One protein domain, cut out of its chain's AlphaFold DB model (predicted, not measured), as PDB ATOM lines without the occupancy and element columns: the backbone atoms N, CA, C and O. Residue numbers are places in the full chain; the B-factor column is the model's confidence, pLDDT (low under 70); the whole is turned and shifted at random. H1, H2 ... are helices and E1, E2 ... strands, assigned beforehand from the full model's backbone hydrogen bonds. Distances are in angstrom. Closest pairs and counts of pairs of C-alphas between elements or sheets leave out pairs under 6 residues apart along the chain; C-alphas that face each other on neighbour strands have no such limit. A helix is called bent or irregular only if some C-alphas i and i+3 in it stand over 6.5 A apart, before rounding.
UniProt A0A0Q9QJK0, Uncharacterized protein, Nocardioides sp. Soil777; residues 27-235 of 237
ATOM      1  N   VAL A  27      30.112  57.208  93.511       96.44
ATOM      2  CA  VAL A  27      28.655  57.204  93.364       96.44
ATOM      3  C   VAL A  27      28.059  55.961  94.010       96.44
ATOM      4  O   VAL A  27      28.268  54.841  93.549       96.44
ATOM      5  N   VAL A  28      27.222  56.178  95.021       98.00
ATOM      6  CA  VAL A  28      26.343  55.155  95.595       98.00
ATOM      7  C   VAL A  28      24.974  55.300  94.937       98.00
ATOM      8  O   VAL A  28      24.258  56.269  95.197       98.00
ATOM      9  N   ALA A  29      24.599  54.373  94.059       98.00
ATOM     10  CA  ALA A  29      23.263  54.370  93.472       98.00
ATOM     11  C   ALA A  29      22.296  53.628  94.398       98.00
ATOM     12  O   ALA A  29      22.487  52.446  94.659       98.00
ATOM     13  N   PHE A  30      21.254  54.305  94.875       97.81
ATOM     14  CA  PHE A  30      20.205  53.693  95.684       97.81
ATOM     15  C   PHE A  30      18.919  53.583  94.864       97.81
ATOM     16  O   PHE A  30      18.236  54.576  94.616       97.81
ATOM     17  N   LEU A  31      18.607  52.372  94.407       97.25
ATOM     18  CA  LEU A  31      17.386  52.069  93.669       97.25
ATOM     19  C   LEU A  31      16.313  51.641  94.666       97.25
ATOM     20  O   LEU A  31      16.424  50.573  95.267       97.25
ATOM     21  N   VAL A  32      15.278  52.464  94.827       95.19
ATOM     22  CA  VAL A  32      14.163  52.204  95.743       95.19
ATOM     23  C   VAL A  32      12.936  51.726  94.982       95.19
ATOM     24  O   VAL A  32      12.656  52.180  93.871       95.19
ATOM     25  N   SER A  33      12.198  50.788  95.574       92.19
ATOM     26  CA  SER A  33      11.032  50.194  94.923       92.19
ATOM     27  C   SER A  33       9.850  51.159  94.814       92.19
ATOM     28  O   SER A  33       9.175  51.174  93.791       92.19
ATOM     29  N   ASP A  34       9.584  51.940  95.861       83.00
ATOM     30  CA  ASP A  34       8.569  53.001  95.910       83.00
ATOM     31  C   ASP A  34       8.904  53.956  97.067       83.00
ATOM     32  O   ASP A  34       8.555  53.701  98.226       83.00
ATOM     33  N   GLY A  35       9.622  55.034  96.756       61.56
ATOM     34  CA  GLY A  35      10.110  56.013  97.732       61.56
ATOM     35  C   GLY A  35       9.025  56.944  98.280       61.56
ATOM     36  O   GLY A  35       9.232  57.596  99.303       61.56
ATOM     37  N   ALA A  36       7.847  56.997  97.645       55.66
ATOM     38  CA  ALA A  36       6.760  57.915  97.992       55.66
ATOM     39  C   ALA A  36       5.781  57.367  99.047       55.66
ATOM     40  O   ALA A  36       4.835  58.062  99.440       55.66
ATOM     41  N   ARG A  37       5.965  56.135  99.539       58.38
ATOM     42  CA  ARG A  37       5.168  55.592 100.652       58.38
ATOM     43  C   ARG A  37       5.627  56.173 101.993       58.38
ATOM     44  O   ARG A  37       6.169  55.468 102.834       58.38
ATOM     45  N   GLU A  38       5.338  57.460 102.202       47.84
ATOM     46  CA  GLU A  38       5.758  58.274 103.362       47.84
ATOM     47  C   GLU A  38       5.353  57.706 104.734       47.84
ATOM     48  O   GLU A  38       5.896  58.108 105.759       47.84
ATOM     49  N   LEU A  39       4.359  56.817 104.784       44.81
ATOM     50  CA  LEU A  39       3.720  56.422 106.034       44.81
ATOM     51  C   LEU A  39       4.252  55.076 106.590       44.81
ATOM     52  O   LEU A  39       4.322  54.934 107.810       44.81
ATOM     53  N   GLU A  40       4.755  54.156 105.753       54.59
ATOM     54  CA  GLU A  40       5.512  52.948 106.164       54.59
ATOM     55  C   GLU A  40       6.705  52.735 105.217       54.59
ATOM     56  O   GLU A  40       6.621  51.918 104.289       54.59
ATOM     57  N   PRO A  41       7.811  53.477 105.397       60.44
ATOM     58  CA  PRO A  41       8.983  53.293 104.559       60.44
ATOM     59  C   PRO A  41       9.522  51.867 104.724       60.44
ATOM     60  O   PRO A  41       9.929  51.464 105.812       60.44
ATOM     61  N   ARG A  42       9.548  51.084 103.635       71.56
ATOM     62  CA  ARG A  42      10.329  49.830 103.597       71.56
ATOM     63  C   ARG A  42      11.830  50.103 103.679       71.56
ATOM     64  O   ARG A  42      12.583  49.249 104.139       71.56
ATOM     65  N   VAL A  43      12.211  51.299 103.247       85.25
ATOM     66  CA  VAL A  43      13.560  51.847 103.213       85.25
ATOM     67  C   VAL A  43      13.533  53.265 103.764       85.25
ATOM     68  O   VAL A  43      12.625  54.028 103.447       85.25
ATOM     69  N   ASP A  44      14.529  53.631 104.559       89.56
ATOM     70  CA  ASP A  44      14.701  54.989 105.067       89.56
ATOM     71  C   ASP A  44      15.800  55.692 104.259       89.56
ATOM     72  O   ASP A  44      16.995  55.540 104.520       89.56
ATOM     73  N   VAL A  45      15.382  56.417 103.217       91.81
ATOM     74  CA  VAL A  45      16.300  57.102 102.294       91.81
ATOM     75  C   VAL A  45      17.070  58.217 102.998       91.81
ATOM     76  O   VAL A  45      18.269  58.351 102.775       91.81
ATOM     77  N   GLU A  46      16.416  58.975 103.880       91.69
ATOM     78  CA  GLU A  46      17.065  60.075 104.601       91.69
ATOM     79  C   GLU A  46      18.142  59.540 105.552       91.69
ATOM     80  O   GLU A  46      19.264  60.050 105.564       91.69
ATOM     81  N   ALA A  47      17.844  58.475 106.302       92.75
ATOM     82  CA  ALA A  47      18.834  57.841 107.165       92.75
ATOM     83  C   ALA A  47      19.987  57.223 106.366       92.75
ATOM     84  O   ALA A  47      21.144  57.350 106.771       92.75
ATOM     85  N   PHE A  48      19.698  56.601 105.216       96.56
ATOM     86  CA  PHE A  48      20.729  56.086 104.315       96.56
ATOM     87  C   PHE A  48      21.674  57.204 103.851       96.56
ATOM     88  O   PHE A  48      22.887  57.102 104.037       96.56
ATOM     89  N   GLU A  49      21.132  58.286 103.283       96.44
ATOM     90  CA  GLU A  49      21.914  59.422 102.784       96.44
ATOM     91  C   GLU A  49      22.751  60.055 103.899       96.44
ATOM     92  O   GLU A  49      23.957  60.253 103.734       96.44
ATOM     93  N   ALA A  50      22.141  60.291 105.065       96.75
ATOM     94  CA  ALA A  50      22.828  60.848 106.225       96.75
ATOM     95  C   ALA A  50      23.958  59.932 106.720       96.75
ATOM     96  O   ALA A  50      25.019  60.413 107.128       96.75
ATOM     97  N   ARG A  51      23.756  58.609 106.682       97.38
ATOM     98  CA  ARG A  51      24.759  57.627 107.103       97.38
ATOM     99  C   ARG A  51      25.933  57.545 106.132       97.38
ATOM    100  O   ARG A  51      27.077  57.488 106.594       97.38
ATOM    101  N   VAL A  52      25.673  57.590 104.822       97.38
ATOM    102  CA  VAL A  52      26.730  57.676 103.801       97.38
ATOM    103  C   VAL A  52      27.528  58.965 103.984       97.38
ATOM    104  O   VAL A  52      28.748  58.889 104.106       97.38
ATOM    105  N   GLU A  53      26.872  60.125 104.097       95.50
ATOM    106  CA  GLU A  53      27.547  61.425 104.278       95.50
ATOM    107  C   GLU A  53      28.406  61.459 105.554       95.50
ATOM    108  O   GLU A  53      29.519  61.985 105.551       95.50
ATOM    109  N   ALA A  54      27.926  60.855 106.645       96.25
ATOM    110  CA  ALA A  54      28.665  60.788 107.904       96.25
ATOM    111  C   ALA A  54      29.915  59.890 107.847       96.25
ATOM    112  O   ALA A  54      30.805  60.041 108.688       96.25
ATOM    113  N   THR A  55      29.970  58.951 106.898       94.81
ATOM    114  CA  THR A  55      31.020  57.922 106.816       94.81
ATOM    115  C   THR A  55      31.991  58.177 105.659       94.81
ATOM    116  O   THR A  55      33.185  57.921 105.799       94.81
ATOM    117  N   CYS A  56      31.506  58.725 104.542       95.12
ATOM    118  CA  CYS A  56      32.256  58.972 103.315       95.12
ATOM    119  C   CYS A  56      31.954  60.377 102.761       95.12
ATOM    120  O   CYS A  56      30.986  60.581 102.033       95.12
ATOM    121  N   GLU A  57      32.816  61.353 103.071       91.19
ATOM    122  CA  GLU A  57      32.640  62.761 102.659       91.19
ATOM    123  C   GLU A  57      32.746  62.981 101.134       91.19
ATOM    124  O   GLU A  57      32.294  64.003 100.616       91.19
ATOM    125  N   GLU A  58      33.377  62.051 100.411       90.62
ATOM    126  CA  GLU A  58      33.542  62.093  98.950       90.62
ATOM    127  C   GLU A  58      32.456  61.327  98.184       90.62
ATOM    128  O   GLU A  58      32.347  61.476  96.962       90.62
ATOM    129  N   CYS A  59      31.633  60.547  98.893       95.50
ATOM    130  CA  CYS A  59      30.561  59.774  98.295       95.50
ATOM    131  C   CYS A  59      29.364  60.672  97.955       95.50
ATOM    132  O   CYS A  59      28.957  61.540  98.728       95.50
ATOM    133  N   ALA A  60      28.758  60.430  96.798       95.38
ATOM    134  CA  ALA A  60      27.504  61.032  96.382       95.38
ATOM    135  C   ALA A  60      26.445  59.939  96.237       95.38
ATOM    136  O   ALA A  60      26.580  59.043  95.401       95.38
ATOM    137  N   VAL A  61      25.366  60.041  97.013       97.50
ATOM    138  CA  VAL A  61      24.202  59.168  96.844       97.50
ATOM    139  C   VAL A  61      23.352  59.676  95.680       97.50
ATOM    140  O   VAL A  61      23.083  60.874  95.562       97.50
ATOM    141  N   ARG A  62      22.936  58.767  94.794       97.50
ATOM    142  CA  ARG A  62      21.923  59.025  93.763       97.50
ATOM    143  C   ARG A  62      20.748  58.090  93.965       97.50
ATOM    144  O   ARG A  62      20.887  56.884  93.794       97.50
ATOM    145  N   VAL A  63      19.603  58.664  94.314       96.75
ATOM    146  CA  VAL A  63      18.366  57.919  94.546       96.75
ATOM    147  C   VAL A  63      17.566  57.821  93.249       96.75
ATOM    148  O   VAL A  63      17.322  58.831  92.586       96.75
ATOM    149  N   TYR A  64      17.135  56.608  92.913       96.56
ATOM    150  CA  TYR A  64      16.253  56.306  91.788       96.56
ATOM    151  C   TYR A  64      14.979  55.656  92.337       96.56
ATOM    152  O   TYR A  64      15.057  54.596  92.952       96.56
ATOM    153  N   ASP A  65      13.826  56.298  92.147       95.00
ATOM    154  CA  ASP A  65      12.529  55.792  92.617       95.00
ATOM    155  C   ASP A  65      11.771  55.123  91.472       95.00
ATOM    156  O   ASP A  65      11.442  55.773  90.476       95.00
ATOM    157  N   ALA A  66      11.522  53.822  91.600       95.25
ATOM    158  CA  ALA A  66      10.847  53.031  90.579       95.25
ATOM    159  C   ALA A  66       9.316  53.186  90.589       95.25
ATOM    160  O   ALA A  66       8.655  52.644  89.703       95.25
ATOM    161  N   GLU A  67       8.736  53.878  91.579       92.38
ATOM    162  CA  GLU A  67       7.285  54.098  91.713       92.38
ATOM    163  C   GLU A  67       6.457  52.789  91.666       92.38
ATOM    164  O   GLU A  67       5.302  52.754  91.231       92.38
ATOM    165  N   GLY A  68       7.055  51.680  92.111       91.38
ATOM    166  CA  GLY A  68       6.473  50.339  92.106       91.38
ATOM    167  C   GLY A  68       6.486  49.622  90.751       91.38
ATOM    168  O   GLY A  68       5.770  48.630  90.606       91.38
ATOM    169  N   ASP A  69       7.256  50.090  89.763       94.56
ATOM    170  CA  ASP A  69       7.332  49.511  88.417       94.56
ATOM    171  C   ASP A  69       8.695  48.849  88.136       94.56
ATOM    172  O   ASP A  69       9.731  49.502  88.021       94.56
ATOM    173  N   ALA A  70       8.699  47.520  87.975       95.38
ATOM    174  CA  ALA A  70       9.928  46.743  87.777       95.38
ATOM    175  C   ALA A  70      10.638  47.060  86.447       95.38
ATOM    176  O   ALA A  70      11.862  46.984  86.357       95.38
ATOM    177  N   THR A  71       9.893  47.470  85.410       96.56
ATOM    178  CA  THR A  71      10.502  47.895  84.136       96.56
ATOM    179  C   THR A  71      11.273  49.201  84.322       96.56
ATOM    180  O   THR A  71      12.406  49.315  83.861       96.56
ATOM    181  N   THR A  72      10.692  50.152  85.049       97.31
ATOM    182  CA  THR A  72      11.320  51.421  85.421       97.31
ATOM    183  C   THR A  72      12.563  51.174  86.270       97.31
ATOM    184  O   THR A  72      13.615  51.730  85.963       97.31
ATOM    185  N   GLN A  73      12.497  50.270  87.256       97.19
ATOM    186  CA  GLN A  73      13.665  49.906  88.065       97.19
ATOM    187  C   GLN A  73      14.806  49.326  87.212       97.19
ATOM    188  O   GLN A  73      15.970  49.687  87.397       97.19
ATOM    189  N   ALA A  74      14.489  48.479  86.229       96.31
ATOM    190  CA  ALA A  74      15.487  47.948  85.308       96.31
ATOM    191  C   ALA A  74      16.112  49.040  84.418       96.31
ATOM    192  O   ALA A  74      17.323  49.039  84.184       96.31
ATOM    193  N   GLU A  75      15.320  49.999  83.932       97.00
ATOM    194  CA  GLU A  75      15.829  51.149  83.173       97.00
ATOM    195  C   GLU A  75      16.736  52.045  84.033       97.00
ATOM    196  O   GLU A  75      17.798  52.469  83.563       97.00
ATOM    197  N   GLN A  76      16.363  52.262  85.296       97.62
ATOM    198  CA  GLN A  76      17.128  53.026  86.283       97.62
ATOM    199  C   GLN A  76      18.441  52.343  86.669       97.62
ATOM    200  O   GLN A  76      19.448  53.026  86.816       97.62
ATOM    201  N   ALA A  77      18.490  51.011  86.750       96.50
ATOM    202  CA  ALA A  77      19.748  50.288  86.954       96.50
ATOM    203  C   ALA A  77      20.734  50.544  85.807       96.50
ATOM    204  O   ALA A  77      21.913  50.822  86.027       96.50
ATOM    205  N   VAL A  78      20.252  50.544  84.561       95.44
ATOM    206  CA  VAL A  78      21.089  50.887  83.402       95.44
ATOM    207  C   VAL A  78      21.505  52.365  83.431       95.44
ATOM    208  O   VAL A  78      22.606  52.700  82.988       95.44
ATOM    209  N   GLU A  79      20.644  53.261  83.916       96.69
ATOM    210  CA  GLU A  79      20.987  54.671  84.129       96.69
ATOM    211  C   GLU A  79      22.074  54.835  85.192       96.69
ATOM    212  O   GLU A  79      23.089  55.450  84.883       96.69
ATOM    213  N   ALA A  80      21.941  54.199  86.358       96.31
ATOM    214  CA  ALA A  80      22.937  54.198  87.428       96.31
ATOM    215  C   ALA A  80      24.329  53.779  86.924       96.31
ATOM    216  O   ALA A  80      25.326  54.444  87.204       96.31
ATOM    217  N   LEU A  81      24.404  52.738  86.088       93.75
ATOM    218  CA  LEU A  81      25.660  52.314  85.459       93.75
ATOM    219  C   LEU A  81      26.229  53.367  84.490       93.75
ATOM    220  O   LEU A  81      27.437  53.598  84.457       93.75
ATOM    221  N   ARG A  82      25.388  54.040  83.690       93.38
ATOM    222  CA  ARG A  82      25.834  55.150  82.810       93.38
ATOM    223  C   ARG A  82      26.320  56.351  83.606       93.38
ATOM    224  O   ARG A  82      27.242  57.045  83.183       93.38
ATOM    225  N   ASP A  83      25.698  56.547  84.751       93.75
ATOM    226  CA  ASP A  83      26.011  57.540  85.756       93.75
ATOM    227  C   ASP A  83      27.265  57.171  86.572       93.75
ATOM    228  O   ASP A  83      27.697  57.956  87.416       93.75
ATOM    229  N   SER A  84      27.921  56.051  86.238       93.19
ATOM    230  CA  SER A  84      29.154  55.562  86.864       93.19
ATOM    231  C   SER A  84      28.967  55.235  88.345       93.19
ATOM    232  O   SER A  84      29.787  55.628  89.161       93.19
ATOM    233  N   ALA A  85      27.866  54.558  88.689       95.75
ATOM    234  CA  ALA A  85      27.696  53.953  90.006       95.75
ATOM    235  C   ALA A  85      28.888  53.042  90.335       95.75
ATOM    236  O   ALA A  85      29.225  52.163  89.544       95.75
ATOM    237  N   ASP A  86      29.491  53.257  91.501       95.62
ATOM    238  CA  ASP A  86      30.581  52.436  92.034       95.62
ATOM    239  C   ASP A  86      30.042  51.303  92.923       95.62
ATOM    240  O   ASP A  86      30.692  50.278  93.093       95.62
ATOM    241  N   VAL A  87      28.830  51.468  93.459       96.56
ATOM    242  CA  VAL A  87      28.050  50.435  94.153       96.56
ATOM    243  C   VAL A  87      26.561  50.698  93.939       96.56
ATOM    244  O   VAL A  87      26.125  51.855  93.871       96.56
ATOM    245  N   ILE A  88      25.772  49.630  93.833       97.81
ATOM    246  CA  ILE A  88      24.311  49.694  93.753       97.81
ATOM    247  C   ILE A  88      23.718  49.118  95.038       97.81
ATOM    248  O   ILE A  88      23.970  47.971  95.393       97.81
ATOM    249  N   VAL A  89      22.881  49.894  95.716       98.12
ATOM    250  CA  VAL A  89      21.977  49.407  96.760       98.12
ATOM    251  C   VAL A  89      20.599  49.248  96.130       98.12
ATOM    252  O   VAL A  89      20.049  50.209  95.594       98.12
ATOM    253  N   LEU A  90      20.061  48.031  96.147       97.56
ATOM    254  CA  LEU A  90      18.848  47.660  95.419       97.56
ATOM    255  C   LEU A  90      17.761  47.194  96.385       97.56
ATOM    256  O   LEU A  90      17.839  46.087  96.907       97.56
ATOM    257  N   ASP A  91      16.725  48.009  96.575       95.94
ATOM    258  CA  ASP A  91      15.445  47.581  97.148       95.94
ATOM    259  C   ASP A  91      14.518  47.132  96.005       95.94
ATOM    260  O   ASP A  91      13.996  47.978  95.270       95.94
ATOM    261  N   PRO A  92      14.344  45.817  95.775       94.56
ATOM    262  CA  PRO A  92      13.695  45.319  94.568       94.56
ATOM    263  C   PRO A  92      12.187  45.606  94.573       94.56
ATOM    264  O   PRO A  92      11.491  45.406  95.572       94.56
ATOM    265  N   VAL A  93      11.650  46.030  93.425       93.56
ATOM    266  CA  VAL A  93      10.194  46.082  93.196       93.56
ATOM    267  C   VAL A  93       9.612  44.669  93.200       93.56
ATOM    268  O   VAL A  93       8.605  44.412  93.861       93.56
ATOM    269  N   ASP A  94      10.267  43.767  92.473       93.25
ATOM    270  CA  ASP A  94       9.972  42.342  92.396       93.25
ATOM    271  C   ASP A  94      11.299  41.573  92.379       93.25
ATOM    272  O   ASP A  94      12.236  41.961  91.682       93.25
ATOM    273  N   VAL A  95      11.398  40.514  93.184       93.12
ATOM    274  CA  VAL A  95      12.653  39.765  93.353       93.12
ATOM    275  C   VAL A  95      13.026  38.995  92.085       93.12
ATOM    276  O   VAL A  95      14.201  38.968  91.740       93.12
ATOM    277  N   GLU A  96      12.055  38.399  91.386       93.50
ATOM    278  CA  GLU A  96      12.312  37.596  90.181       93.50
ATOM    279  C   GLU A  96      12.796  38.493  89.035       93.50
ATOM    280  O   GLU A  96      13.773  38.169  88.361       93.50
ATOM    281  N   ASP A  97      12.168  39.658  88.854       93.75
ATOM    282  CA  ASP A  97      12.610  40.638  87.855       93.75
ATOM    283  C   ASP A  97      13.982  41.251  88.212       93.75
ATOM    284  O   ASP A  97      14.799  41.520  87.323       93.75
ATOM    285  N   ALA A  98      14.265  41.439  89.507       94.81
ATOM    286  CA  ALA A  98      15.525  41.998  89.997       94.81
ATOM    287  C   ALA A  98      16.730  41.057  89.830       94.81
ATOM    288  O   ALA A  98      17.860  41.545  89.785       94.81
ATOM    289  N   GLU A  99      16.530  39.742  89.667       93.88
ATOM    290  CA  GLU A  99      17.629  38.796  89.402       93.88
ATOM    291  C   GLU A  99      18.423  39.162  88.136       93.88
ATOM    292  O   GLU A  99      19.612  38.880  88.037       93.88
ATOM    293  N   ALA A 100      17.792  39.827  87.160       90.06
ATOM    294  CA  ALA A 100      18.469  40.296  85.949       90.06
ATOM    295  C   ALA A 100      19.336  41.550  86.170       90.06
ATOM    296  O   ALA A 100      20.094  41.931  85.273       90.06
ATOM    297  N   LEU A 101      19.186  42.209  87.322       89.31
ATOM    298  CA  LEU A 101      19.924  43.410  87.720       89.31
ATOM    299  C   LEU A 101      21.131  43.079  88.600       89.31
ATOM    300  O   LEU A 101      21.975  43.945  88.813       89.31
ATOM    301  N   VAL A 102      21.205  41.843  89.096       88.44
ATOM    302  CA  VAL A 102      22.323  41.338  89.890       88.44
ATOM    303  C   VAL A 102      23.152  40.366  89.053       88.44
ATOM    304  O   VAL A 102      22.637  39.572  88.267       88.44
ATOM    305  N   GLY A 103      24.470  40.461  89.173       69.25
ATOM    306  CA  GLY A 103      25.399  39.720  88.331       69.25
ATOM    307  C   GLY A 103      26.823  40.020  88.761       69.25
ATOM    308  O   GLY A 103      27.272  41.156  88.662       69.25
ATOM    309  N   GLY A 104      27.479  39.000  89.312       58.41
ATOM    310  CA  GLY A 104      28.784  39.108  89.950       58.41
ATOM    311  C   GLY A 104      29.925  38.626  89.057       58.41
ATOM    312  O   GLY A 104      29.973  37.467  88.624       58.41
ATOM    313  N   GLY A 105      30.894  39.514  88.887       57.03
ATOM    314  CA  GLY A 105      32.221  39.285  88.338       57.03
ATOM    315  C   GLY A 105      33.172  40.318  88.940       57.03
ATOM    316  O   GLY A 105      32.734  41.385  89.349       57.03
ATOM    317  N   GLU A 106      34.476  40.029  88.995       59.06
ATOM    318  CA  GLU A 106      35.486  40.919  89.613       59.06
ATOM    319  C   GLU A 106      35.539  42.336  88.986       59.06
ATOM    320  O   GLU A 106      36.133  43.238  89.565       59.06
ATOM    321  N   ASP A 107      34.924  42.522  87.812       65.94
ATOM    322  CA  ASP A 107      34.867  43.777  87.053       65.94
ATOM    323  C   ASP A 107      33.447  44.407  87.008       65.94
ATOM    324  O   ASP A 107      33.236  45.376  86.274       65.94
ATOM    325  N   GLU A 108      32.457  43.845  87.714       85.44
ATOM    326  CA  GLU A 108      31.071  44.349  87.754       85.44
ATOM    327  C   GLU A 108      30.826  45.243  88.981       85.44
ATOM    328  O   GLU A 108      31.515  45.140  89.993       85.44
ATOM    329  N   VAL A 109      29.857  46.160  88.873       93.62
ATOM    330  CA  VAL A 109      29.484  47.051  89.982       93.62
ATOM    331  C   VAL A 109      28.818  46.210  91.076       93.62
ATOM    332  O   VAL A 109      27.802  45.578  90.780       93.62
ATOM    333  N   PRO A 110      29.341  46.200  92.315       94.94
ATOM    334  CA  PRO A 110      28.799  45.380  93.388       94.94
ATOM    335  C   PRO A 110      27.370  45.795  93.744       94.94
ATOM    336  O   PRO A 110      27.046  46.989  93.789       94.94
ATOM    337  N   VAL A 111      26.530  44.803  94.043       96.88
ATOM    338  CA  VAL A 111      25.129  45.004  94.421       96.88
ATOM    339  C   VAL A 111      24.868  44.560  95.858       96.88
ATOM    340  O   VAL A 111      25.033  43.393  96.216       96.88
ATOM    341  N   VAL A 112      24.378  45.495  96.670       97.50
ATOM    342  CA  VAL A 112      23.813  45.243  97.998       97.50
ATOM    343  C   VAL A 112      22.296  45.136  97.853       97.50
ATOM    344  O   VAL A 112      21.608  46.145  97.679       97.50
ATOM    345  N   ALA A 113      21.754  43.923  97.926       96.94
ATOM    346  CA  ALA A 113      20.312  43.733  98.016       96.94
ATOM    347  C   ALA A 113      19.801  44.292  99.353       96.94
ATOM    348  O   ALA A 113      20.399  44.070 100.409       96.94
ATOM    349  N   HIS A 114      18.685  45.010  99.320       95.94
ATOM    350  CA  HIS A 114      18.108  45.671 100.479       95.94
ATOM    351  C   HIS A 114      16.632  45.303 100.635       95.94
ATOM    352  O   HIS A 114      15.912  45.188  99.652       95.94
ATOM    353  N   THR A 115      16.187  45.116 101.879       91.19
ATOM    354  CA  THR A 115      14.827  44.705 102.296       91.19
ATOM    355  C   THR A 115      14.424  43.272 101.933       91.19
ATOM    356  O   THR A 115      13.864  42.574 102.784       91.19
ATOM    357  N   ALA A 116      14.765  42.801 100.734       91.75
ATOM    358  CA  ALA A 116      14.553  41.437 100.265       91.75
ATOM    359  C   ALA A 116      15.804  40.894  99.567       91.75
ATOM    360  O   ALA A 116      16.481  41.610  98.830       91.75
ATOM    361  N   LEU A 117      16.108  39.618  99.807       94.00
ATOM    362  CA  LEU A 117      17.228  38.955  99.154       94.00
ATOM    363  C   LEU A 117      16.937  38.823  97.655       94.00
ATOM    364  O   LEU A 117      15.909  38.260  97.278       94.00
ATOM    365  N   VAL A 118      17.874  39.279  96.822       94.81
ATOM    366  CA  VAL A 118      17.898  38.994  95.383       94.81
ATOM    367  C   VAL A 118      19.012  37.975  95.125       94.81
ATOM    368  O   VAL A 118      20.182  38.286  95.370       94.81
ATOM    369  N   PRO A 119      18.693  36.750  94.673       92.88
ATOM    370  CA  PRO A 119      19.702  35.735  94.389       92.88
ATOM    371  C   PRO A 119      20.762  36.232  93.401       92.88
ATOM    372  O   PRO A 119      20.439  36.635  92.291       92.88
ATOM    373  N   GLY A 120      22.036  36.159  93.795       91.94
ATOM    374  CA  GLY A 120      23.160  36.632  92.979       91.94
ATOM    375  C   GLY A 120      23.666  38.035  93.322       91.94
ATOM    376  O   GLY A 120      24.652  38.453  92.722       91.94
ATOM    377  N   ALA A 121      23.047  38.734  94.278       95.38
ATOM    378  CA  ALA A 121      23.635  39.925  94.887       95.38
ATOM    379  C   ALA A 121      24.916  39.583  95.671       95.38
ATOM    380  O   ALA A 121      25.045  38.480  96.210       95.38
ATOM    381  N   ASP A 122      25.839  40.541  95.763       95.00
ATOM    382  CA  ASP A 122      27.107  40.383  96.485       95.00
ATOM    383  C   ASP A 122      26.906  40.411  98.004       95.00
ATOM    384  O   ASP A 122      27.571  39.682  98.739       95.00
ATOM    385  N   TRP A 123      25.960  41.233  98.466       96.38
ATOM    386  CA  TRP A 123      25.628  41.415  99.879       96.38
ATOM    387  C   TRP A 123      24.124  41.569 100.064       96.38
ATOM    388  O   TRP A 123      23.415  41.985  99.145       96.38
ATOM    389  N   PHE A 124      23.630  41.294 101.271       97.00
ATOM    390  CA  PHE A 124      22.220  41.493 101.599       97.00
ATOM    391  C   PHE A 124      22.012  42.140 102.973       97.00
ATOM    392  O   PHE A 124      22.581  41.725 103.978       97.00
ATOM    393  N   VAL A 125      21.146  43.151 103.039       97.31
ATOM    394  CA  VAL A 125      20.676  43.751 104.293       97.31
ATOM    395  C   VAL A 125      19.155  43.776 104.295       97.31
ATOM    396  O   VAL A 125      18.530  44.542 103.559       97.31
ATOM    397  N   GLY A 126      18.532  42.966 105.143       93.56
ATOM    398  CA  GLY A 126      17.077  42.865 105.167       93.56
ATOM    399  C   GLY A 126      16.561  41.987 106.289       93.56
ATOM    400  O   GLY A 126      17.181  41.874 107.340       93.56
ATOM    401  N   LEU A 127      15.386  41.393 106.094       87.38
ATOM    402  CA  LEU A 127      14.720  40.603 107.126       87.38
ATOM    403  C   LEU A 127      15.048  39.113 107.014       87.38
ATOM    404  O   LEU A 127      15.073  38.561 105.919       87.38
ATOM    405  N   ALA A 128      15.200  38.448 108.163       74.75
ATOM    406  CA  ALA A 128      15.412  36.998 108.218       74.75
ATOM    407  C   ALA A 128      14.184  36.172 107.787       74.75
ATOM    408  O   ALA A 128      14.327  35.050 107.309       74.75
ATOM    409  N   GLU A 129      12.969  36.683 108.015       69.94
ATOM    410  CA  GLU A 129      11.722  35.919 107.875       69.94
ATOM    411  C   GLU A 129      10.610  36.761 107.216       69.94
ATOM    412  O   GLU A 129      10.516  37.967 107.476       69.94
ATOM    413  N   PRO A 130       9.699  36.141 106.437       60.03
ATOM    414  CA  PRO A 130       8.511  36.813 105.926       60.03
ATOM    415  C   PRO A 130       7.622  37.331 107.063       60.03
ATOM    416  O   PRO A 130       7.268  36.609 107.998       60.03
ATOM    417  N   LEU A 131       7.206  38.588 106.940       61.66
ATOM    418  CA  LEU A 131       6.378  39.304 107.904       61.66
ATOM    419  C   LEU A 131       4.979  38.674 108.041       61.66
ATOM    420  O   LEU A 131       4.050  39.011 107.310       61.66
ATOM    421  N   ALA A 132       4.789  37.779 109.010       56.16
ATOM    422  CA  ALA A 132       3.467  37.269 109.365       56.16
ATOM    423  C   ALA A 132       2.949  37.961 110.634       56.16
ATOM    424  O   ALA A 132       3.121  37.470 111.750       56.16
ATOM    425  N   SER A 133       2.257  39.096 110.483       54.44
ATOM    426  CA  SER A 133       1.468  39.631 111.598       54.44
ATOM    427  C   SER A 133       0.292  38.680 111.868       54.44
ATOM    428  O   SER A 133      -0.543  38.434 110.997       54.44
ATOM    429  N   SER A 134       0.201  38.148 113.090       57.12
ATOM    430  CA  SER A 134      -0.911  37.277 113.506       57.12
ATOM    431  C   SER A 134      -2.210  38.040 113.812       57.12
ATOM    432  O   SER A 134      -3.215  37.435 114.201       57.12
ATOM    433  N   ASP A 135      -2.198  39.369 113.654       61.38
ATOM    434  CA  ASP A 135      -3.266  40.260 114.082       61.38
ATOM    435  C   ASP A 135      -3.581  41.316 113.014       61.38
ATOM    436  O   ASP A 135      -3.029  42.417 112.991       61.38
ATOM    437  N   ALA A 136      -4.505  40.955 112.120       62.81
ATOM    438  CA  ALA A 136      -5.031  41.808 111.058       62.81
ATOM    439  C   ALA A 136      -5.994  42.861 111.630       62.81
ATOM    440  O   ALA A 136      -7.203  42.807 111.396       62.81
ATOM    441  N   GLY A 137      -5.465  43.783 112.439       69.94
ATOM    442  CA  GLY A 137      -6.178  44.987 112.858       69.94
ATOM    443  C   GLY A 137      -6.756  45.773 111.671       69.94
ATOM    444  O   GLY A 137      -6.607  45.369 110.514       69.94
ATOM    445  N   PRO A 138      -7.425  46.910 111.923       79.38
ATOM    446  CA  PRO A 138      -7.746  47.834 110.843       79.38
ATOM    447  C   PRO A 138      -6.489  48.117 109.999       79.38
ATOM    448  O   PRO A 138      -5.388  48.122 110.560       79.38
ATOM    449  N   PRO A 139      -6.629  48.345 108.680       77.38
ATOM    450  CA  PRO A 139      -5.535  48.889 107.891       77.38
ATOM    451  C   PRO A 139      -4.964  50.110 108.612       77.38
ATOM    452  O   PRO A 139      -5.715  50.903 109.187       77.38
ATOM    453  N   ALA A 140      -3.648  50.193 108.651       77.69
ATOM    454  CA  ALA A 140      -2.929  51.354 109.125       77.69
ATOM    455  C   ALA A 140      -2.022  51.750 107.977       77.69
ATOM    456  O   ALA A 140      -1.405  50.870 107.381       77.69
ATOM    457  N   ASP A 141      -1.986  53.039 107.668       72.38
ATOM    458  CA  ASP A 141      -1.115  53.516 106.606       72.38
ATOM    459  C   ASP A 141       0.294  53.795 107.145       72.38
ATOM    460  O   ASP A 141       1.193  53.958 106.338       72.38
ATOM    461  N   SER A 142       0.481  53.844 108.480       77.75
ATOM    462  CA  SER A 142       1.768  54.043 109.174       77.75
ATOM    463  C   SER A 142       1.963  53.199 110.428       77.75
ATOM    464  O   SER A 142       0.994  52.864 111.117       77.75
ATOM    465  N   ASP A 143       3.225  53.009 110.824       81.19
ATOM    466  CA  ASP A 143       3.597  52.482 112.141       81.19
ATOM    467  C   ASP A 143       3.044  53.351 113.282       81.19
ATOM    468  O   ASP A 143       2.549  52.830 114.284       81.19
ATOM    469  N   LEU A 144       3.034  54.682 113.125       87.00
ATOM    470  CA  LEU A 144       2.417  55.596 114.093       87.00
ATOM    471  C   LEU A 144       0.903  55.361 114.202       87.00
ATOM    472  O   LEU A 144       0.344  55.336 115.304       87.00
ATOM    473  N   GLU A 145       0.213  55.178 113.078       87.69
ATOM    474  CA  GLU A 145      -1.210  54.857 113.084       87.69
ATOM    475  C   GLU A 145      -1.468  53.481 113.703       87.69
ATOM    476  O   GLU A 145      -2.331  53.355 114.577       87.69
ATOM    477  N   ALA A 146      -0.692  52.464 113.327       87.81
ATOM    478  CA  ALA A 146      -0.769  51.131 113.905       87.81
ATOM    479  C   ALA A 146      -0.556  51.175 115.427       87.81
ATOM    480  O   ALA A 146      -1.334  50.584 116.184       87.81
ATOM    481  N   ALA A 147       0.417  51.955 115.897       90.19
ATOM    482  CA  ALA A 147       0.702  52.166 117.308       90.19
ATOM    483  C   ALA A 147      -0.459  52.866 118.032       90.19
ATOM    484  O   ALA A 147      -0.890  52.433 119.109       90.19
ATOM    485  N   ARG A 148      -1.054  53.896 117.419       92.12
ATOM    486  CA  ARG A 148      -2.263  54.560 117.938       92.12
ATOM    487  C   ARG A 148      -3.466  53.608 117.980       92.12
ATOM    488  O   ARG A 148      -4.246  53.648 118.937       92.12
ATOM    489  N   GLN A 149      -3.607  52.702 117.013       91.62
ATOM    490  CA  GLN A 149      -4.632  51.654 117.021       91.62
ATOM    491  C   GLN A 149      -4.391  50.620 118.138       91.62
ATOM    492  O   GLN A 149      -5.355  50.220 118.801       91.62
ATOM    493  N   VAL A 150      -3.135  50.227 118.410       91.50
ATOM    494  CA  VAL A 150      -2.776  49.373 119.562       91.50
ATOM    495  C   VAL A 150      -3.137  50.070 120.878       91.50
ATOM    496  O   VAL A 150      -3.791  49.475 121.738       91.50
ATOM    497  N   LEU A 151      -2.796  51.356 121.026       92.56
ATOM    498  CA  LEU A 151      -3.151  52.171 122.196       92.56
ATOM    499  C   LEU A 151      -4.658  52.234 122.441       92.56
ATOM    500  O   LEU A 151      -5.133  52.039 123.571       92.56
ATOM    501  N   ALA A 152      -5.413  52.484 121.373       90.94
ATOM    502  CA  ALA A 152      -6.867  52.555 121.393       90.94
ATOM    503  C   ALA A 152      -7.542  51.182 121.590       90.94
ATOM    504  O   ALA A 152      -8.756  51.127 121.786       90.94
ATOM    505  N   GLY A 153      -6.782  50.079 121.562       89.75
ATOM    506  CA  GLY A 153      -7.304  48.716 121.666       89.75
ATOM    507  C   GLY A 153      -8.059  48.247 120.418       89.75
ATOM    508  O   GLY A 153      -8.869  47.328 120.511       89.75
ATOM    509  N   GLN A 154      -7.823  48.888 119.271       90.31
ATOM    510  CA  GLN A 154      -8.409  48.525 117.977       90.31
ATOM    511  C   GLN A 154      -7.680  47.336 117.330       90.31
ATOM    512  O   GLN A 154      -8.281  46.596 116.556       90.31
ATOM    513  N   ARG A 155      -6.415  47.114 117.705       90.12
ATOM    514  CA  ARG A 155      -5.610  45.922 117.388       90.12
ATOM    515  C   ARG A 155      -4.789  45.499 118.616       90.12
ATOM    516  O   ARG A 155      -4.577  46.320 119.510       90.12
ATOM    517  N   ARG A 156      -4.374  44.230 118.722       88.12
ATOM    518  CA  ARG A 156      -3.642  43.703 119.899       88.12
ATOM    519  C   ARG A 156      -2.130  43.845 119.739       88.12
ATOM    520  O   ARG A 156      -1.441  44.036 120.743       88.12
ATOM    521  N   SER A 157      -1.637  43.755 118.508       87.31
ATOM    522  CA  SER A 157      -0.240  43.985 118.138       87.31
ATOM    523  C   SER A 157      -0.111  44.661 116.773       87.31
ATOM    524  O   SER A 157      -1.057  44.697 115.982       87.31
ATOM    525  N   MET A 158       1.073  45.204 116.523       84.69
ATOM    526  CA  MET A 158       1.570  45.648 115.223       84.69
ATOM    527  C   MET A 158       2.926  44.995 114.955       84.69
ATOM    528  O   MET A 158       3.530  44.439 115.874       84.69
ATOM    529  N   LEU A 159       3.388  45.039 113.713       81.81
ATOM    530  CA  LEU A 159       4.691  44.524 113.326       81.81
ATOM    531  C   LEU A 159       5.542  45.711 112.895       81.81
ATOM    532  O   LEU A 159       5.188  46.361 111.926       81.81
ATOM    533  N   HIS A 160       6.603  45.990 113.643       83.75
ATOM    534  CA  HIS A 160       7.543  47.057 113.338       83.75
ATOM    535  C   HIS A 160       8.704  46.497 112.531       83.75
ATOM    536  O   HIS A 160       9.364  45.551 112.971       83.75
ATOM    537  N   VAL A 161       8.946  47.085 111.367       83.81
ATOM    538  CA  VAL A 161      10.121  46.801 110.547       83.81
ATOM    539  C   VAL A 161      11.149  47.901 110.818       83.81
ATOM    540  O   VAL A 161      10.815  49.072 110.650       83.81
ATOM    541  N   PRO A 162      12.386  47.570 111.229       86.81
ATOM    542  CA  PRO A 162      13.381  48.573 111.605       86.81
ATOM    543  C   PRO A 162      14.059  49.182 110.363       86.81
ATOM    544  O   PRO A 162      15.253  48.978 110.145       86.81
ATOM    545  N   ALA A 163      13.296  49.898 109.530       87.12
ATOM    546  CA  ALA A 163      13.747  50.436 108.241       87.12
ATOM    547  C   ALA A 163      14.992  51.321 108.376       87.12
ATOM    548  O   ALA A 163      15.979  51.060 107.699       87.12
ATOM    549  N   THR A 164      14.998  52.268 109.321       88.88
ATOM    550  CA  THR A 164      16.149  53.139 109.611       88.88
ATOM    551  C   THR A 164      17.418  52.334 109.884       88.88
ATOM    552  O   THR A 164      18.421  52.519 109.207       88.88
ATOM    553  N   ALA A 165      17.367  51.374 110.815       91.38
ATOM    554  CA  ALA A 165      18.539  50.570 111.162       91.38
ATOM    555  C   ALA A 165      19.016  49.698 109.990       91.38
ATOM    556  O   ALA A 165      20.218  49.520 109.809       91.38
ATOM    557  N   MET A 166      18.091  49.156 109.190       93.44
ATOM    558  CA  MET A 166      18.453  48.403 107.987       93.44
ATOM    559  C   MET A 166      19.101  49.312 106.938       93.44
ATOM    560  O   MET A 166      20.080  48.913 106.316       93.44
ATOM    561  N   SER A 167      18.570  50.511 106.711       95.19
ATOM    562  CA  SER A 167      19.100  51.444 105.715       95.19
ATOM    563  C   SER A 167      20.450  52.030 106.146       95.19
ATOM    564  O   SER A 167      21.360  52.115 105.326       95.19
ATOM    565  N   GLU A 168      20.653  52.314 107.435       95.75
ATOM    566  CA  GLU A 168      21.976  52.659 107.976       95.75
ATOM    567  C   GLU A 168      22.983  51.510 107.794       95.75
ATOM    568  O   GLU A 168      24.114  51.736 107.366       95.75
ATOM    569  N   GLN A 169      22.574  50.263 108.059       97.12
ATOM    570  CA  GLN A 169      23.429  49.092 107.856       97.12
ATOM    571  C   GLN A 169      23.751  48.869 106.369       97.12
ATOM    572  O   GLN A 169      24.882  48.516 106.043       97.12
ATOM    573  N   ALA A 170      22.798  49.100 105.460       97.88
ATOM    574  CA  ALA A 170      23.028  49.034 104.016       97.88
ATOM    575  C   ALA A 170      24.004  50.120 103.540       97.88
ATOM    576  O   ALA A 170      24.861  49.838 102.704       97.88
ATOM    577  N   ALA A 171      23.924  51.331 104.104       97.75
ATOM    578  CA  ALA A 171      24.893  52.396 103.853       97.75
ATOM    579  C   ALA A 171      26.299  52.007 104.334       97.75
ATOM    580  O   ALA A 171      27.265  52.193 103.597       97.75
ATOM    581  N   ASP A 172      26.418  51.414 105.526       97.12
ATOM    582  CA  ASP A 172      27.698  50.930 106.059       97.12
ATOM    583  C   ASP A 172      28.315  49.835 105.181       97.12
ATOM    584  O   ASP A 172      29.515  49.866 104.908       97.12
ATOM    585  N   VAL A 173      27.502  48.893 104.696       97.75
ATOM    586  CA  VAL A 173      27.951  47.844 103.768       97.75
ATOM    587  C   VAL A 173      28.398  48.458 102.445       97.75
ATOM    588  O   VAL A 173      29.495  48.157 101.986       97.75
ATOM    589  N   ALA A 174      27.598  49.350 101.855       97.12
ATOM    590  CA  ALA A 174      27.936  50.006 100.594       97.12
ATOM    591  C   ALA A 174      29.253  50.794 100.693       97.12
ATOM    592  O   ALA A 174      30.117  50.652  99.832       97.12
ATOM    593  N   VAL A 175      29.443  51.577 101.759       96.06
ATOM    594  CA  VAL A 175      30.687  52.330 101.983       96.06
ATOM    595  C   VAL A 175      31.871  51.399 102.269       96.06
ATOM    596  O   VAL A 175      32.958  51.640 101.750       96.06
ATOM    597  N   GLY A 176      31.678  50.326 103.041       94.88
ATOM    598  CA  GLY A 176      32.726  49.333 103.298       94.88
ATOM    599  C   GLY A 176      33.214  48.654 102.016       94.88
ATOM    600  O   GLY A 176      34.417  48.581 101.776       94.88
ATOM    601  N   VAL A 177      32.283  48.267 101.137       92.44
ATOM    602  CA  VAL A 177      32.593  47.699  99.816       92.44
ATOM    603  C   VAL A 177      33.412  48.674  98.968       92.44
ATOM    604  O   VAL A 177      34.419  48.280  98.387       92.44
ATOM    605  N   LEU A 178      33.035  49.956  98.941       93.12
ATOM    606  CA  LEU A 178      33.792  51.000  98.233       93.12
ATOM    607  C   LEU A 178      35.203  51.212  98.801       93.12
ATOM    608  O   LEU A 178      36.104  51.632  98.076       93.12
ATOM    609  N   ALA A 179      35.400  50.925 100.088       91.56
ATOM    610  CA  ALA A 179      36.693  50.997 100.756       91.56
ATOM    611  C   ALA A 179      37.559  49.733 100.569       91.56
ATOM    612  O   ALA A 179      38.656  49.676 101.130       91.56
ATOM    613  N   ASP A 180      37.101  48.739  99.791       87.62
ATOM    614  CA  ASP A 180      37.740  47.415  99.677       87.62
ATOM    615  C   ASP A 180      37.853  46.704 101.052       87.62
ATOM    616  O   ASP A 180      38.742  45.880 101.302       87.62
ATOM    617  N   GLU A 181      36.953  47.044 101.982       88.25
ATOM    618  CA  GLU A 181      36.847  46.445 103.309       88.25
ATOM    619  C   GLU A 181      35.726  45.404 103.309       88.25
ATOM    620  O   GLU A 181      34.610  45.667 102.870       88.25
ATOM    621  N   GLU A 182      36.007  44.207 103.830       81.62
ATOM    622  CA  GLU A 182      34.974  43.188 104.025       81.62
ATOM    623  C   GLU A 182      34.133  43.587 105.249       81.62
ATOM    624  O   GLU A 182      34.669  43.575 106.365       81.62
ATOM    625  N   PRO A 183      32.852  43.977 105.092       83.69
ATOM    626  CA  PRO A 183      32.106  44.527 106.213       83.69
ATOM    627  C   PRO A 183      31.882  43.450 107.289       83.69
ATOM    628  O   PRO A 183      31.534  42.303 107.002       83.69
ATOM    629  N   GLU A 184      32.112  43.797 108.557       85.50
ATOM    630  CA  GLU A 184      32.040  42.828 109.656       85.50
ATOM    631  C   GLU A 184      30.589  42.466 110.029       85.50
ATOM    632  O   GLU A 184      29.664  43.274 109.939       85.50
ATOM    633  N   GLY A 185      30.392  41.252 110.553       89.75
ATOM    634  CA  GLY A 185      29.120  40.835 111.156       89.75
ATOM    635  C   GLY A 185      28.131  40.154 110.211       89.75
ATOM    636  O   GLY A 185      27.053  39.786 110.672       89.75
ATOM    637  N   ALA A 186      28.508  39.934 108.950       94.69
ATOM    638  CA  ALA A 186      27.711  39.157 108.011       94.69
ATOM    639  C   ALA A 186      27.555  37.688 108.450       94.69
ATOM    640  O   ALA A 186      28.503  37.048 108.920       94.69
ATOM    641  N   GLU A 187      26.369  37.132 108.228       95.31
ATOM    642  CA  GLU A 187      26.090  35.697 108.259       95.31
ATOM    643  C   GLU A 187      25.716  35.178 106.863       95.31
ATOM    644  O   GLU A 187      25.275  35.937 106.008       95.31
ATOM    645  N   ASP A 188      25.908  33.883 106.605       94.62
ATOM    646  CA  ASP A 188      25.466  33.277 105.343       94.62
ATOM    647  C   ASP A 188      23.938  33.133 105.339       94.62
ATOM    648  O   ASP A 188      23.373  32.446 106.195       94.62
ATOM    649  N   PHE A 189      23.281  33.751 104.358       93.75
ATOM    650  CA  PHE A 189      21.853  33.591 104.107       93.75
ATOM    651  C   PHE A 189      21.642  33.234 102.637       93.75
ATOM    652  O   PHE A 189      21.868  34.039 101.738       93.75
ATOM    653  N   GLU A 190      21.273  31.976 102.395       92.75
ATOM    654  CA  GLU A 190      21.062  31.421 101.048       92.75
ATOM    655  C   GLU A 190      22.261  31.614 100.092       92.75
ATOM    656  O   GLU A 190      22.096  31.688  98.876       92.75
ATOM    657  N   GLY A 191      23.484  31.623 100.636       92.62
ATOM    658  CA  GLY A 191      24.724  31.789  99.872       92.62
ATOM    659  C   GLY A 191      25.187  33.236  99.688       92.62
ATOM    660  O   GLY A 191      26.194  33.440  99.011       92.62
ATOM    661  N   VAL A 192      24.485  34.214 100.270       94.00
ATOM    662  CA  VAL A 192      24.851  35.637 100.241       94.00
ATOM    663  C   VAL A 192      25.240  36.095 101.655       94.00
ATOM    664  O   VAL A 192      24.481  35.853 102.602       94.00
ATOM    665  N   PRO A 193      26.398  36.752 101.850       95.81
ATOM    666  CA  PRO A 193      26.743  37.347 103.136       95.81
ATOM    667  C   PRO A 193      25.762  38.468 103.505       95.81
ATOM    668  O   PRO A 193      25.517  39.392 102.724       95.81
ATOM    669  N   SER A 194      25.178  38.364 104.696       97.00
ATOM    670  CA  SER A 194      23.952  39.079 105.035       97.00
ATOM    671  C   SER A 194      23.925  39.653 106.446       97.00
ATOM    672  O   SER A 194      24.416  39.036 107.389       97.00
ATOM    673  N   TRP A 195      23.246  40.790 106.605       96.88
ATOM    674  CA  TRP A 195      22.847  41.352 107.896       96.88
ATOM    675  C   TRP A 195      21.335  41.245 108.026       96.88
ATOM    676  O   TRP A 195      20.579  41.989 107.396       96.88
ATOM    677  N   LEU A 196      20.896  40.285 108.836       94.38
ATOM    678  CA  LEU A 196      19.483  39.997 109.009       94.38
ATOM    679  C   LEU A 196      18.922  40.726 110.229       94.38
ATOM    680  O   LEU A 196      19.286  40.478 111.380       94.38
ATOM    681  N   HIS A 197      17.968  41.605 109.973       91.62
ATOM    682  CA  HIS A 197      17.182  42.277 110.988       91.62
ATOM    683  C   HIS A 197      15.913  41.477 111.288       91.62
ATOM    684  O   HIS A 197      15.413  40.681 110.489       91.62
ATOM    685  N   THR A 198      15.376  41.681 112.488       84.81
ATOM    686  CA  THR A 198      14.142  41.029 112.929       84.81
ATOM    687  C   THR A 198      13.051  42.071 113.081       84.81
ATOM    688  O   THR A 198      13.215  43.038 113.823       84.81
ATOM    689  N   ALA A 199      11.916  41.850 112.424       83.25
ATOM    690  CA  ALA A 199      10.735  42.660 112.668       83.25
ATOM    691  C   ALA A 199      10.147  42.348 114.050       83.25
ATOM    692  O   ALA A 199       9.978  41.186 114.435       83.25
ATOM    693  N   ALA A 200       9.822  43.390 114.807       82.06
ATOM    694  CA  ALA A 200       9.330  43.254 116.168       82.06
ATOM    695  C   ALA A 200       7.798  43.225 116.191       82.06
ATOM    696  O   ALA A 200       7.137  44.165 115.753       82.06
ATOM    697  N   GLU A 201       7.200  42.177 116.766       84.62
ATOM    698  CA  GLU A 201       5.775  42.217 117.104       84.62
ATOM    699  C   GLU A 201       5.570  43.092 118.351       84.62
ATOM    700  O   GLU A 201       5.757  42.658 119.494       84.62
ATOM    701  N   VAL A 202       5.142  44.332 118.139       87.31
ATOM    702  CA  VAL A 202       4.943  45.316 119.199       87.31
ATOM    703  C   VAL A 202       3.518  45.232 119.737       87.31
ATOM    704  O   VAL A 202       2.524  45.354 119.020       87.31
ATOM    705  N   ARG A 203       3.409  45.033 121.051       89.81
ATOM    706  CA  ARG A 203       2.160  45.129 121.823       89.81
ATOM    707  C   ARG A 203       2.186  46.388 122.674       89.81
ATOM    708  O   ARG A 203       3.247  46.955 122.902       89.81
ATOM    709  N   LEU A 204       1.039  46.747 123.252       89.12
ATOM    710  CA  LEU A 204       0.901  47.914 124.134       89.12
ATOM    711  C   LEU A 204       2.020  48.037 125.186       89.12
ATOM    712  O   LEU A 204       2.505  49.132 125.436       89.12
ATOM    713  N   ALA A 205       2.433  46.915 125.784       86.69
ATOM    714  CA  ALA A 205       3.455  46.884 126.830       86.69
ATOM    715  C   ALA A 205       4.880  47.213 126.345       86.69
ATOM    716  O   ALA A 205       5.694  47.611 127.164       86.69
ATOM    717  N   GLY A 206       5.182  47.029 125.055       84.75
ATOM    718  CA  GLY A 206       6.496  47.319 124.462       84.75
ATOM    719  C   GLY A 206       6.480  48.518 123.518       84.75
ATOM    720  O   GLY A 206       7.452  48.759 122.816       84.75
ATOM    721  N   LEU A 207       5.365  49.249 123.463       84.94
ATOM    722  CA  LEU A 207       5.115  50.245 122.429       84.94
ATOM    723  C   LEU A 207       6.052  51.453 122.550       84.94
ATOM    724  O   LEU A 207       6.600  51.897 121.550       84.94
ATOM    725  N   THR A 208       6.315  51.926 123.768       83.12
ATOM    726  CA  THR A 208       7.309  52.984 124.011       83.12
ATOM    727  C   THR A 208       8.740  52.455 123.951       83.12
ATOM    728  O   THR A 208       9.623  53.111 123.410       83.12
ATOM    729  N   ASP A 209       8.970  51.253 124.480       81.62
ATOM    730  CA  ASP A 209      10.312  50.676 124.592       81.62
ATOM    731  C   ASP A 209      10.912  50.273 123.248       81.62
ATOM    732  O   ASP A 209      12.131  50.257 123.130       81.62
ATOM    733  N   VAL A 210      10.095  49.916 122.258       78.25
ATOM    734  CA  VAL A 210      10.561  49.591 120.905       78.25
ATOM    735  C   VAL A 210      10.524  50.854 120.056       78.25
ATOM    736  O   VAL A 210      11.569  51.407 119.742       78.25
ATOM    737  N   LEU A 211       9.333  51.397 119.807       75.50
ATOM    738  CA  LEU A 211       9.131  52.378 118.738       75.50
ATOM    739  C   LEU A 211       9.659  53.774 119.074       75.50
ATOM    740  O   LEU A 211      10.256  54.426 118.227       75.50
ATOM    741  N   VAL A 212       9.490  54.233 120.319       74.94
ATOM    742  CA  VAL A 212       9.992  55.562 120.711       74.94
ATOM    743  C   VAL A 212      11.502  55.532 120.917       74.94
ATOM    744  O   VAL A 212      12.203  56.466 120.538       74.94
ATOM    745  N   ARG A 213      12.027  54.456 121.515       75.12
ATOM    746  CA  ARG A 213      13.473  54.311 121.730       75.12
ATOM    747  C   ARG A 213      14.238  54.181 120.415       75.12
ATOM    748  O   ARG A 213      15.353  54.683 120.333       75.12
ATOM    749  N   GLU A 214      13.663  53.496 119.433       73.88
ATOM    750  CA  GLU A 214      14.265  53.294 118.109       73.88
ATOM    751  C   GLU A 214      14.011  54.477 117.167       73.88
ATOM    752  O   GLU A 214      14.468  54.461 116.035       73.88
ATOM    753  N   GLY A 215      13.341  55.530 117.648       73.81
ATOM    754  CA  GLY A 215      13.168  56.772 116.901       73.81
ATOM    755  C   GLY A 215      12.106  56.713 115.806       73.81
ATOM    756  O   GLY A 215      11.960  57.694 115.089       73.81
ATOM    757  N   ALA A 216      11.323  55.631 115.717       78.12
ATOM    758  CA  ALA A 216      10.262  55.490 114.717       78.12
ATOM    759  C   ALA A 216       9.197  56.600 114.826       78.12
ATOM    760  O   ALA A 216       8.585  56.976 113.832       78.12
ATOM    761  N   PHE A 217       8.960  57.111 116.040       82.75
ATOM    762  CA  PHE A 217       8.183  58.324 116.316       82.75
ATOM    763  C   PHE A 217       8.377  58.774 117.773       82.75
ATOM    764  O   PHE A 217       8.862  58.035 118.632       82.75
ATOM    765  N   THR A 218       7.946  59.990 118.091       87.81
ATOM    766  CA  THR A 218       8.025  60.577 119.435       87.81
ATOM    767  C   THR A 218       6.801  60.259 120.304       87.81
ATOM    768  O   THR A 218       5.717  59.927 119.819       87.81
ATOM    769  N   LEU A 219       6.945  60.407 121.630       89.88
ATOM    770  CA  LEU A 219       5.802  60.333 122.554       89.88
ATOM    771  C   LEU A 219       4.757  61.414 122.272       89.88
ATOM    772  O   LEU A 219       3.567  61.142 122.412       89.88
ATOM    773  N   ASP A 220       5.186  62.608 121.865       90.81
ATOM    774  CA  ASP A 220       4.275  63.706 121.544       90.81
ATOM    775  C   ASP A 220       3.402  63.348 120.334       90.81
ATOM    776  O   ASP A 220       2.185  63.512 120.384       90.81
ATOM    777  N   GLU A 221       3.986  62.762 119.287       90.81
ATOM    778  CA  GLU A 221       3.228  62.256 118.138       90.81
ATOM    779  C   GLU A 221       2.305  61.108 118.541       90.81
ATOM    780  O   GLU A 221       1.117  61.104 118.208       90.81
ATOM    781  N   LEU A 222       2.801  60.139 119.306       91.00
ATOM    782  CA  LEU A 222       2.001  58.999 119.736       91.00
ATOM    783  C   LEU A 222       0.791  59.416 120.592       91.00
ATOM    784  O   LEU A 222      -0.295  58.837 120.463       91.00
ATOM    785  N   CYS A 223       0.977  60.409 121.458       93.62
ATOM    786  CA  CYS A 223       0.017  60.842 122.467       93.62
ATOM    787  C   CYS A 223      -0.741  62.123 122.100       93.62
ATOM    788  O   CYS A 223      -1.378  62.719 122.968       93.62
ATOM    789  N   ASP A 224      -0.745  62.521 120.830       92.25
ATOM    790  CA  ASP A 224      -1.561  63.637 120.354       92.25
ATOM    791  C   ASP A 224      -3.033  63.244 120.084       92.25
ATOM    792  O   ASP A 224      -3.396  62.080 119.891       92.25
ATOM    793  N   GLY A 225      -3.924  64.237 120.066       91.44
ATOM    794  CA  GLY A 225      -5.300  64.082 119.598       91.44
ATOM    795  C   GLY A 225      -6.119  63.026 120.353       91.44
ATOM    796  O   GLY A 225      -6.424  63.168 121.540       91.44
ATOM    797  N   SER A 226      -6.569  61.986 119.641       89.12
ATOM    798  CA  SER A 226      -7.506  60.981 120.169       89.12
ATOM    799  C   SER A 226      -6.869  59.978 121.142       89.12
ATOM    800  O   SER A 226      -7.597  59.354 121.921       89.12
ATOM    801  N   THR A 227      -5.539  59.842 121.152       92.69
ATOM    802  CA  THR A 227      -4.798  58.920 122.032       92.69
ATOM    803  C   THR A 227      -4.288  59.572 123.318       92.69
ATOM    804  O   THR A 227      -4.024  58.845 124.277       92.69
ATOM    805  N   ALA A 228      -4.267  60.907 123.415       94.19
ATOM    806  CA  ALA A 228      -3.774  61.662 124.579       94.19
ATOM    807  C   ALA A 228      -4.287  61.135 125.928       94.19
ATOM    808  O   ALA A 228      -3.526  60.711 126.798       94.19
ATOM    809  N   ARG A 229      -5.614  61.040 126.075       93.50
ATOM    810  CA  ARG A 229      -6.250  60.578 127.323       93.50
ATOM    811  C   ARG A 229      -5.891  59.132 127.680       93.50
ATOM    812  O   ARG A 229      -5.994  58.730 128.838       93.50
ATOM    813  N   ARG A 230      -5.574  58.307 126.679       92.31
ATOM    814  CA  ARG A 230      -5.179  56.909 126.871       92.31
ATOM    815  C   ARG A 230      -3.725  56.829 127.324       92.31
ATOM    816  O   ARG A 230      -3.455  56.063 128.242       92.31
ATOM    817  N   CYS A 231      -2.845  57.648 126.752       93.12
ATOM    818  CA  CYS A 231      -1.462  57.777 127.200       93.12
ATOM    819  C   CYS A 231      -1.365  58.210 128.670       93.12
ATOM    820  O   CYS A 231      -0.663  57.555 129.434       93.12
ATOM    821  N   GLU A 232      -2.145  59.213 129.095       93.31
ATOM    822  CA  GLU A 232      -2.212  59.640 130.507       93.31
ATOM    823  C   GLU A 232      -2.636  58.488 131.440       93.31
ATOM    824  O   GLU A 232      -2.081  58.291 132.519       93.31
ATOM    825  N   GLN A 233      -3.626  57.684 131.031       92.56
ATOM    826  CA  GLN A 233      -4.101  56.540 131.825       92.56
ATOM    827  C   GLN A 233      -3.065  55.421 131.945       92.56
ATOM    828  O   GLN A 233      -3.091  54.670 132.921       92.56
ATOM    829  N   LEU A 234      -2.209  55.277 130.936       89.75
ATOM    830  CA  LEU A 234      -1.149  54.274 130.887       89.75
ATOM    831  C   LEU A 234       0.171  54.786 131.484       89.75
ATOM    832  O   LEU A 234       1.073  53.982 131.699       89.75
ATOM    833  N   GLY A 235       0.265  56.084 131.794       89.50
ATOM    834  CA  GLY A 235       1.455  56.717 132.367       89.50
ATOM    835  C   GLY A 235       2.592  56.921 131.366       89.50
ATOM    836  O   GLY A 235       3.751  56.909 131.770       89.50
TER     837      GLY A 235
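What this domain is: This is residues 27 to 235 of the 237 residues of an uncharacterized protein of Nocardioides sp. Soil777 (UniProt A0A0Q9QJK0). Two lobes lie end to end: in the larger, a strongly twisted sheet of seven strands curls round the long helix H5, with H1 beside H5 on that face and H2 on the other; in the smaller, the two-stranded sheet of E6 and E9 has H4 and H6 packed on it, with H7 and H8 beyond H4. Three stretches run between the lobes: residues 128 to 142, residues 161 and 162, and residues 198 and 199. The printed part has 209 residues, with eight named helices and nine named strands in the order E1 H1 E2 H2 E3 H3 E4 E5 H4 E6 H5 E7 E8 E9 H6 H7 H8. The class is mixed, helices and strands; the large sheet is mixed, in the order E2 E1 E3 E4 E5 E8 E7, and the small one is antiparallel. The whole is compact, with a radius of gyration of the C-alphas of 18.3 A, yet elongated, spanning 60 by 34 by 30 A.

How they stand to each other: E1, residues 27 to 32, H1, residues 45 to 55, and E2, residues 59 to 65, form a strand-helix-strand unit, two parallel neighbour strands with a helix between them along the chain; its crossover is right-handed. N 30 and O 62 are 2.8 A apart, within hydrogen-bond range. H1 lies over E2 and E1 at a height over the sheet of 9.1 A; its closest C-alphas to E2 are Glu 49 and Val 61, 6.4 A. H2, residues 70 to 82, is on the opposite face, over E1 at 8.9 A, with the C-alphas of Ala 29 and Ala 80 closest at 6.1 A. E3, residues 87 to 90, is parallel to E1, N 31 to O 89 being 2.9 A; E2, H2 and E3 form a split unit, with E1 between the strands, and a right-handed crossover. H3, residues 95 to 101, only grazes the sheet and touches H2, the C-alphas of Ala 70 and Asp 97 being closest at 6.7 A. E4, residues 111 to 115, is parallel to E3, N 112 to O 88 being 2.8 A, and E3, H3 and E4 form another right-handed unit. E5, residues 123 to 127, is parallel to E4, N 113 to O 123 being 2.8 A. H4, residues 143 to 151, comes closest to E6, residues 157 to 160, at the C-alphas of Ala 146 and Met 158, 6.1 A. H5, residues 163 to 178, is on the same face as H1 and touches it at a steep tilt of 41 degrees, the same way; the C-alphas of Phe 48 and Ser 167 are closest at 5.1 A. E7, residues 187 to 189, and E8, residues 192 to 197, form a hairpin, N 194 to O 187 being 2.8 A; E8 is parallel to E5, N 197 to O 126 being 2.8 A. E8 runs on into E9, residues 200 to 203, at 12 degrees; E9 is antiparallel to E6, N 160 to O 200 being 2.8 A. H6, residues 204 to 212, is irregular, C-alphas 205 and 208 being 7.7 A apart, and only just touches H4, with 3 pairs of C-alphas within 8 A, the closest Val 150 and Leu 204 at 6.0 A. H7, residues 219 to 222, touches H4, the closest C-alphas being Arg 148 and Leu 222, 6.4 A. H8, residues 228 to 234, is close to H4 but not clearly touching, the closest C-alphas being Leu 151 and Arg 230, 7.0 A. Every O i to N i+4 pair is within hydrogen-bond range in H1, H2, H4, H5 and H8; H3 has 1 of 3, with 4 of 4 O i to N i+3 pairs, H6 has 3 of 5, and H7 is too short for such a pair.

Where its parts are: E1 begins at C-alpha 27, (28.655, 57.204, 93.364). E2 is 19.3 A long, H2 18.7 A and H1 15.4 A. H5 runs 22.4 A from C-alpha 163 at (13.747, 50.436, 108.241). H8 ends at C-alpha 234, (-1.149, 54.274, 130.887).

The domain as a whole: The C-alphas farthest apart, those of Asp 107 and Gln 233, are 60.7 A apart. The printed part has no cut. The links from E1 to H1 and from E5 to H4 are long. The mean pLDDT of the printed part is 88.0, with residues 35 to 41, 103 to 107 and 129 to 137 under 70.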